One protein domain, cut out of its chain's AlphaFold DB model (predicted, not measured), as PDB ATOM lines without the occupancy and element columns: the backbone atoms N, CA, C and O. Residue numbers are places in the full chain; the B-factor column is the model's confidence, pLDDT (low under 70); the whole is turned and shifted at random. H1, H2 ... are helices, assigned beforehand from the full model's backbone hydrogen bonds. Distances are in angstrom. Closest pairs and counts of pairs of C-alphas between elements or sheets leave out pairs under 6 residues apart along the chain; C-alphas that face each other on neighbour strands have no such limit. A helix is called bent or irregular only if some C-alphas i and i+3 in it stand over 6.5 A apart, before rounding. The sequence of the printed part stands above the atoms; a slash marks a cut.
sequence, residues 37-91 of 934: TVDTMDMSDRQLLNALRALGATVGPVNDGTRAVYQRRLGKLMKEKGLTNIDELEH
ATOM      1  N   THR A  37     126.865 154.456 193.757       44.91
ATOM      2  CA  THR A  37     126.673 155.769 194.340       44.91
ATOM      3  C   THR A  37     127.869 156.589 193.887       44.91
ATOM      4  O   THR A  37     128.920 156.600 194.511       44.91
ATOM      5  N   VAL A  38     127.682 157.266 192.756       50.94
ATOM      6  CA  VAL A  38     128.080 158.670 192.695       50.94
ATOM      7  C   VAL A  38     127.566 159.294 193.995       50.94
ATOM      8  O   VAL A  38     126.398 159.040 194.332       50.94
ATOM      9  N   ASP A  39     128.413 160.018 194.731       51.66
ATOM     10  CA  ASP A  39     128.144 160.522 196.091       51.66
ATOM     11  C   ASP A  39     127.117 161.667 196.098       51.66
ATOM     12  O   ASP A  39     127.340 162.820 196.442       51.66
ATOM     13  N   THR A  40     125.916 161.277 195.696       56.97
ATOM     14  CA  THR A  40     124.707 162.071 195.508       56.97
ATOM     15  C   THR A  40     123.910 162.222 196.805       56.97
ATOM     16  O   THR A  40     122.881 162.901 196.809       56.97
ATOM     17  N   MET A  41     124.351 161.579 197.893       58.00
ATOM     18  CA  MET A  41     123.624 161.528 199.165       58.00
ATOM     19  C   MET A  41     123.583 162.887 199.871       58.00
ATOM     20  O   MET A  41     122.517 163.265 200.356       58.00
ATOM     21  N   ASP A  42     124.682 163.648 199.826       69.12
ATOM     22  CA  ASP A  42     124.848 164.882 200.610       69.12
ATOM     23  C   ASP A  42     124.777 166.181 199.782       69.12
ATOM     24  O   ASP A  42     125.029 167.266 200.304       69.12
ATOM     25  N   MET A  43     124.358 166.121 198.509       78.94
ATOM     26  CA  MET A  43     124.045 167.341 197.746       78.94
ATOM     27  C   MET A  43     122.945 168.158 198.427       78.94
ATOM     28  O   MET A  43     121.929 167.613 198.880       78.94
ATOM     29  N   SER A  44     123.109 169.481 198.407       88.88
ATOM     30  CA  SER A  44     122.038 170.415 198.752       88.88
ATOM     31  C   SER A  44     120.868 170.309 197.767       88.88
ATOM     32  O   SER A  44     121.041 169.957 196.599       88.88
ATOM     33  N   ASP A  45     119.665 170.673 198.211       89.31
ATOM     34  CA  ASP A  45     118.463 170.610 197.370       89.31
ATOM     35  C   ASP A  45     118.571 171.495 196.116       89.31
ATOM     36  O   ASP A  45     118.063 171.141 195.053       89.31
ATOM     37  N   ARG A  46     119.316 172.609 196.200       87.56
ATOM     38  CA  ARG A  46     119.617 173.479 195.054       87.56
ATOM     39  C   ARG A  46     120.548 172.805 194.041       87.56
ATOM     40  O   ARG A  46     120.259 172.864 192.850       87.56
ATOM     41  N   GLN A  47     121.617 172.139 194.485       89.00
ATOM     42  CA  GLN A  47     122.495 171.371 193.588       89.00
ATOM     43  C   GLN A  47     121.745 170.200 192.949       89.00
ATOM     44  O   GLN A  47     121.843 169.989 191.745       89.00
ATOM     45  N   LEU A  48     120.916 169.500 193.728       90.25
ATOM     46  CA  LEU A  48     120.074 168.410 193.245       90.25
ATOM     47  C   LEU A  48     119.106 168.868 192.138       90.25
ATOM     48  O   LEU A  48     118.968 168.173 191.130       90.25
ATOM     49  N   LEU A  49     118.472 170.039 192.284       90.50
ATOM     50  CA  LEU A  49     117.652 170.646 191.227       90.50
ATOM     51  C   LEU A  49     118.480 171.077 190.012       90.50
ATOM     52  O   LEU A  49     118.069 170.804 188.885       90.50
ATOM     53  N   ASN A  50     119.624 171.734 190.224       89.75
ATOM     54  CA  ASN A  50     120.486 172.219 189.144       89.75
ATOM     55  C   ASN A  50     121.026 171.061 188.290       89.75
ATOM     56  O   ASN A  50     120.849 171.071 187.075       89.75
ATOM     57  N   ALA A  51     121.595 170.028 188.916       90.12
ATOM     58  CA  ALA A  51     122.111 168.849 188.225       90.12
ATOM     59  C   ALA A  51     120.999 168.075 187.493       90.12
ATOM     60  O   ALA A  51     121.202 167.596 186.379       90.12
ATOM     61  N   LEU A  52     119.787 167.993 188.058       91.19
ATOM     62  CA  LEU A  52     118.640 167.416 187.347       91.19
ATOM     63  C   LEU A  52     118.206 168.268 186.146       91.19
ATOM     64  O   LEU A  52     117.916 167.707 185.090       91.19
ATOM     65  N   ARG A  53     118.213 169.600 186.269       90.44
ATOM     66  CA  ARG A  53     117.881 170.520 185.174       90.44
ATOM     67  C   ARG A  53     118.902 170.445 184.031       90.44
ATOM     68  O   ARG A  53     118.480 170.301 182.890       90.44
ATOM     69  N   ALA A  54     120.202 170.426 184.334       89.19
ATOM     70  CA  ALA A  54     121.289 170.221 183.365       89.19
ATOM     71  C   ALA A  54     121.184 168.869 182.628       89.19
ATOM     72  O   ALA A  54     121.475 168.724 181.437       89.19
ATOM     73  N   LEU A  55     120.676 167.845 183.318       88.38
ATOM     74  CA  LEU A  55     120.368 166.553 182.710       88.38
ATOM     75  C   LEU A  55     119.070 166.538 181.878       88.38
ATOM     76  O   LEU A  55     118.725 165.490 181.338       88.38
ATOM     77  N   GLY A  56     118.378 167.673 181.733       88.44
ATOM     78  CA  GLY A  56     117.135 167.811 180.967       88.44
ATOM     79  C   GLY A  56     115.882 167.344 181.713       88.44
ATOM     80  O   GLY A  56     114.832 167.149 181.103       88.44
ATOM     81  N   ALA A  57     115.956 167.127 183.030       89.25
ATOM     82  CA  ALA A  57     114.822 166.667 183.819       89.25
ATOM     83  C   ALA A  57     114.006 167.829 184.395       89.25
ATOM     84  O   ALA A  57     114.472 168.583 185.248       89.25
ATOM     85  N   THR A  58     112.726 167.890 184.027       86.50
ATOM     86  CA  THR A  58     111.729 168.704 184.731       86.50
ATOM     87  C   THR A  58     111.581 168.231 186.180       86.50
ATOM     88  O   THR A  58     111.343 167.047 186.447       86.50
ATOM     89  N   VAL A  59     111.736 169.152 187.129       88.69
ATOM     90  CA  VAL A  59     111.694 168.909 188.579       88.69
ATOM     91  C   VAL A  59     110.853 169.979 189.266       88.69
ATOM     92  O   VAL A  59     110.955 171.158 188.937       88.69
ATOM     93  N   GLY A  60     110.013 169.542 190.205       86.69
ATOM     94  CA  GLY A  60     109.256 170.411 191.104       86.69
ATOM     95  C   GLY A  60     110.041 170.705 192.390       86.69
ATOM     96  O   GLY A  60     111.243 170.436 192.441       86.69
ATOM     97  N   PRO A  61     109.390 171.240 193.438       86.94
ATOM     98  CA  PRO A  61     110.054 171.549 194.701       86.94
ATOM     99  C   PRO A  61     110.663 170.307 195.370       86.94
ATOM    100  O   PRO A  61     110.135 169.188 195.288       86.94
ATOM    101  N   VAL A  62     111.794 170.519 196.047       88.38
ATOM    102  CA  VAL A  62     112.433 169.490 196.869       88.38
ATOM    103  C   VAL A  62     111.936 169.608 198.302       88.38
ATOM    104  O   VAL A  62     112.117 170.628 198.958       88.38
ATOM    105  N   ASN A  63     111.345 168.521 198.776       90.75
ATOM    106  CA  ASN A  63     110.951 168.281 200.155       90.75
ATOM    107  C   ASN A  63     111.580 166.932 200.551       90.75
ATOM    108  O   ASN A  63     111.919 166.141 199.666       90.75
ATOM    109  N   ASP A  64     111.663 166.584 201.837       84.38
ATOM    110  CA  ASP A  64     112.301 165.326 202.284       84.38
ATOM    111  C   ASP A  64     111.778 164.069 201.555       84.38
ATOM    112  O   ASP A  64     112.540 163.167 201.200       84.38
ATOM    113  N   GLY A  65     110.474 164.038 201.248       85.06
ATOM    114  CA  GLY A  65     109.838 162.961 200.484       85.06
ATOM    115  C   GLY A  65     110.195 162.915 198.989       85.06
ATOM    116  O   GLY A  65     110.205 161.829 198.407       85.06
ATOM    117  N   THR A  66     110.510 164.050 198.351       89.75
ATOM    118  CA  THR A  66     110.910 164.104 196.929       89.75
ATOM    119  C   THR A  66     112.427 164.047 196.744       89.75
ATOM    120  O   THR A  66     112.877 163.467 195.754       89.75
ATOM    121  N   ARG A  67     113.228 164.519 197.712       89.50
ATOM    122  CA  ARG A  67     114.705 164.510 197.684       89.50
ATOM    123  C   ARG A  67     115.280 163.134 197.349       89.50
ATOM    124  O   ARG A  67     116.028 162.992 196.384       89.50
ATOM    125  N   ALA A  68     114.838 162.089 198.052       88.25
ATOM    126  CA  ALA A  68     115.284 160.713 197.808       88.25
ATOM    127  C   ALA A  68     114.829 160.142 196.444       88.25
ATOM    128  O   ALA A  68     115.469 159.237 195.899       88.25
ATOM    129  N   VAL A  69     113.733 160.649 195.867       90.31
ATOM    130  CA  VAL A  69     113.276 160.286 194.511       90.31
ATOM    131  C   VAL A  69     114.134 160.992 193.461       90.31
ATOM    132  O   VAL A  69     114.557 160.372 192.486       90.31
ATOM    133  N   TYR A  70     114.438 162.267 193.687       93.00
ATOM    134  CA  TYR A  70     115.263 163.102 192.825       93.00
ATOM    135  C   TYR A  70     116.726 162.639 192.808       93.00
ATOM    136  O   TYR A  70     117.261 162.449 191.720       93.00
ATOM    137  N   GLN A  71     117.338 162.297 193.948       91.25
ATOM    138  CA  GLN A  71     118.680 161.684 193.996       91.25
ATOM    139  C   GLN A  71     118.740 160.381 193.179       91.25
ATOM    140  O   GLN A  71     119.665 160.162 192.396       91.25
ATOM    141  N   ARG A  72     117.708 159.530 193.279       89.56
ATOM    142  CA  ARG A  72     117.592 158.300 192.469       89.56
ATOM    143  C   ARG A  72     117.342 158.568 190.982       89.56
ATOM    144  O   ARG A  72     117.705 157.726 190.165       89.56
ATOM    145  N   ARG A  73     116.704 159.686 190.621       90.62
ATOM    146  CA  ARG A  73     116.521 160.112 189.223       90.62
ATOM    147  C   ARG A  73     117.836 160.644 188.650       90.62
ATOM    148  O   ARG A  73     118.206 160.248 187.552       90.62
ATOM    149  N   LEU A  74     118.574 161.431 189.428       91.56
ATOM    150  CA  LEU A  74     119.889 161.972 189.085       91.56
ATOM    151  C   LEU A  74     120.904 160.842 188.859       91.56
ATOM    152  O   LEU A  74     121.447 160.712 187.767       91.56
ATOM    153  N   GLY A  75     121.031 159.918 189.815       89.56
ATOM    154  CA  GLY A  75     121.892 158.732 189.693       89.56
ATOM    155  C   GLY A  75     121.484 157.716 188.609       89.56
ATOM    156  O   GLY A  75     122.229 156.764 188.372       89.56
ATOM    157  N   LYS A  76     120.326 157.893 187.951       89.94
ATOM    158  CA  LYS A  76     119.977 157.212 186.690       89.94
ATOM    159  C   LYS A  76     120.407 158.038 185.483       89.94
ATOM    160  O   LYS A  76     121.150 157.530 184.656       89.94
ATOM    161  N   LEU A  77     119.991 159.303 185.421       89.12
ATOM    162  CA  LEU A  77     120.254 160.201 184.294       89.12
ATOM    163  C   LEU A  77     121.752 160.414 184.043       89.12
ATOM    164  O   LEU A  77     122.170 160.422 182.890       89.12
ATOM    165  N   MET A  78     122.579 160.489 185.094       88.56
ATOM    166  CA  MET A  78     124.042 160.511 184.944       88.56
ATOM    167  C   MET A  78     124.545 159.255 184.222       88.56
ATOM    168  O   MET A  78     125.293 159.355 183.259       88.56
ATOM    169  N   LYS A  79     124.055 158.071 184.608       87.00
ATOM    170  CA  LYS A  79     124.440 156.787 183.990       87.00
ATOM    171  C   LYS A  79     123.868 156.600 182.586       87.00
ATOM    172  O   LYS A  79     124.461 155.880 181.793       87.00
ATOM    173  N   GLU A  80     122.745 157.243 182.280       86.50
ATOM    174  CA  GLU A  80     122.149 157.286 180.940       86.50
ATOM    175  C   GLU A  80     122.909 158.254 180.011       86.50
ATOM    176  O   GLU A  80     123.099 157.922 178.843       86.50
ATOM    177  N   LYS A  81     123.425 159.386 180.522       84.12
ATOM    178  CA  LYS A  81     124.355 160.281 179.798       84.12
ATOM    179  C   LYS A  81     125.825 159.810 179.810       84.12
ATOM    180  O   LYS A  81     126.640 160.373 179.089       84.12
ATOM    181  N   GLY A  82     126.177 158.799 180.607       86.31
ATOM    182  CA  GLY A  82     127.553 158.294 180.758       86.31
ATOM    183  C   GLY A  82     128.461 159.110 181.692       86.31
ATOM    184  O   GLY A  82     129.650 158.816 181.771       86.31
ATOM    185  N   LEU A  83     127.908 160.094 182.404       82.31
ATOM    186  CA  LEU A  83     128.616 160.964 183.347       82.31
ATOM    187  C   LEU A  83     128.949 160.217 184.643       82.31
ATOM    188  O   LEU A  83     128.114 159.482 185.188       82.31
ATOM    189  N   THR A  84     130.167 160.417 185.141       76.94
ATOM    190  CA  THR A  84     130.702 159.706 186.310       76.94
ATOM    191  C   THR A  84     130.706 160.545 187.577       76.94
ATOM    192  O   THR A  84     130.477 159.986 188.650       76.94
ATOM    193  N   ASN A  85     130.908 161.857 187.463       76.50
ATOM    194  CA  ASN A  85     131.056 162.766 188.600       76.50
ATOM    195  C   ASN A  85     130.018 163.899 188.539       76.50
ATOM    196  O   ASN A  85     129.469 164.198 187.481       76.50
ATOM    197  N   ILE A  86     129.706 164.511 189.684       72.50
ATOM    198  CA  ILE A  86     128.759 165.644 189.754       72.50
ATOM    199  C   ILE A  86     129.456 166.934 189.295       72.50
ATOM    200  O   ILE A  86     128.854 167.756 188.615       72.50
ATOM    201  N   ASP A  87     130.750 167.043 189.578       72.56
ATOM    202  CA  ASP A  87     131.658 168.131 189.210       72.56
ATOM    203  C   ASP A  87     131.680 168.367 187.681       72.56
ATOM    204  O   ASP A  87     131.767 169.499 187.210       72.56
ATOM    205  N   GLU A  88     131.515 167.291 186.897       69.31
ATOM    206  CA  GLU A  88     131.366 167.326 185.431       69.31
ATOM    207  C   GLU A  88     130.112 168.114 184.997       69.31
ATOM    208  O   GLU A  88     130.142 168.786 183.971       69.31
ATOM    209  N   LEU A  89     129.028 168.070 185.784       69.75
ATOM    210  CA  LEU A  89     127.772 168.787 185.524       69.75
ATOM    211  C   LEU A  89     127.780 170.225 186.049       69.75
ATOM    212  O   LEU A  89     127.175 171.094 185.423       69.75
ATOM    213  N   GLU A  90     128.442 170.506 187.176       65.75
ATOM    214  CA  GLU A  90     128.520 171.884 187.689       65.75
ATOM    215  C   GLU A  90     129.272 172.796 186.690       65.75
ATOM    216  O   GLU A  90     128.816 173.907 186.418       65.75
ATOM    217  N   HIS A  91     130.305 172.283 186.005       61.25
ATOM    218  CA  HIS A  91     131.007 172.996 184.922       61.25
ATOM    219  C   HIS A  91     130.220 173.170 183.604       61.25
ATOM    220  O   HIS A  91     130.573 174.047 182.804       61.25
TER     221      HIS A  91
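Overview. This is residues 37 to 91 of the 934 residues of the protein "LEM domain-containing protein" of Pristionchus pacificus (UniProt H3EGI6). Two helices, H1 and the much longer H2, lie side by side and run the same way, and the link of residues 55 to 63 folds back from the end of H1 to the start of H2. A short helix, H3, packs on H1 and ends the printed part. The printed part has 55 residues with three named helices in the order H1, H2, H3 and no named strand; its class is all helix. It is compact, with a radius of gyration of the C-alphas of 10.0 A, and the C-alphas span 27 by 20 by 18 A.

Along the chain. Residues 37 to 44 come before the first helix. H1 is residues 45 to 54, 14.3 A from first to last C-alpha, and begins with C-alpha 45 at (118.463, 170.610, 197.370). H2 is residues 64 to 81, the longest helix at 26.0 A, with C-alpha 64 at (112.301, 165.326, 202.284) and C-alpha 81 at (124.355, 160.281, 179.798). It is neither bent nor irregular, but only just: C-alphas 65 and 68 are 6.5 A apart. H3 is residues 87 to 91, ending with C-alpha 91 at (131.007, 172.996, 184.922).

Arrangement. H1 and H2 touch, and their closest C-alphas, those of Leu 52 and Leu 74, are 5.8 A apart. They stand at a shallow tilt of 32 degrees and run the same way. H1 and H3 only just touch, with 3 pairs of C-alphas within 8 A; the closest are those of Ala 51 and Leu 89, 6.3 A apart. H2 and H3 are apart, though a tight link of 5 residues joins them. In H1 and H3 every O i to N i+4 pair is within hydrogen-bond range, and in H2 11 of 14 are.

Size, cuts and confidence. The two C-alphas farthest apart, those of Gly 65 and His 91, are 28.1 A apart. The printed part has no cut. The link from H1 to H2, 9 residues, is short, and no link is long. The mean pLDDT of the printed part is 82.2; residues 37 to 42 and 88 to 91 are under 70.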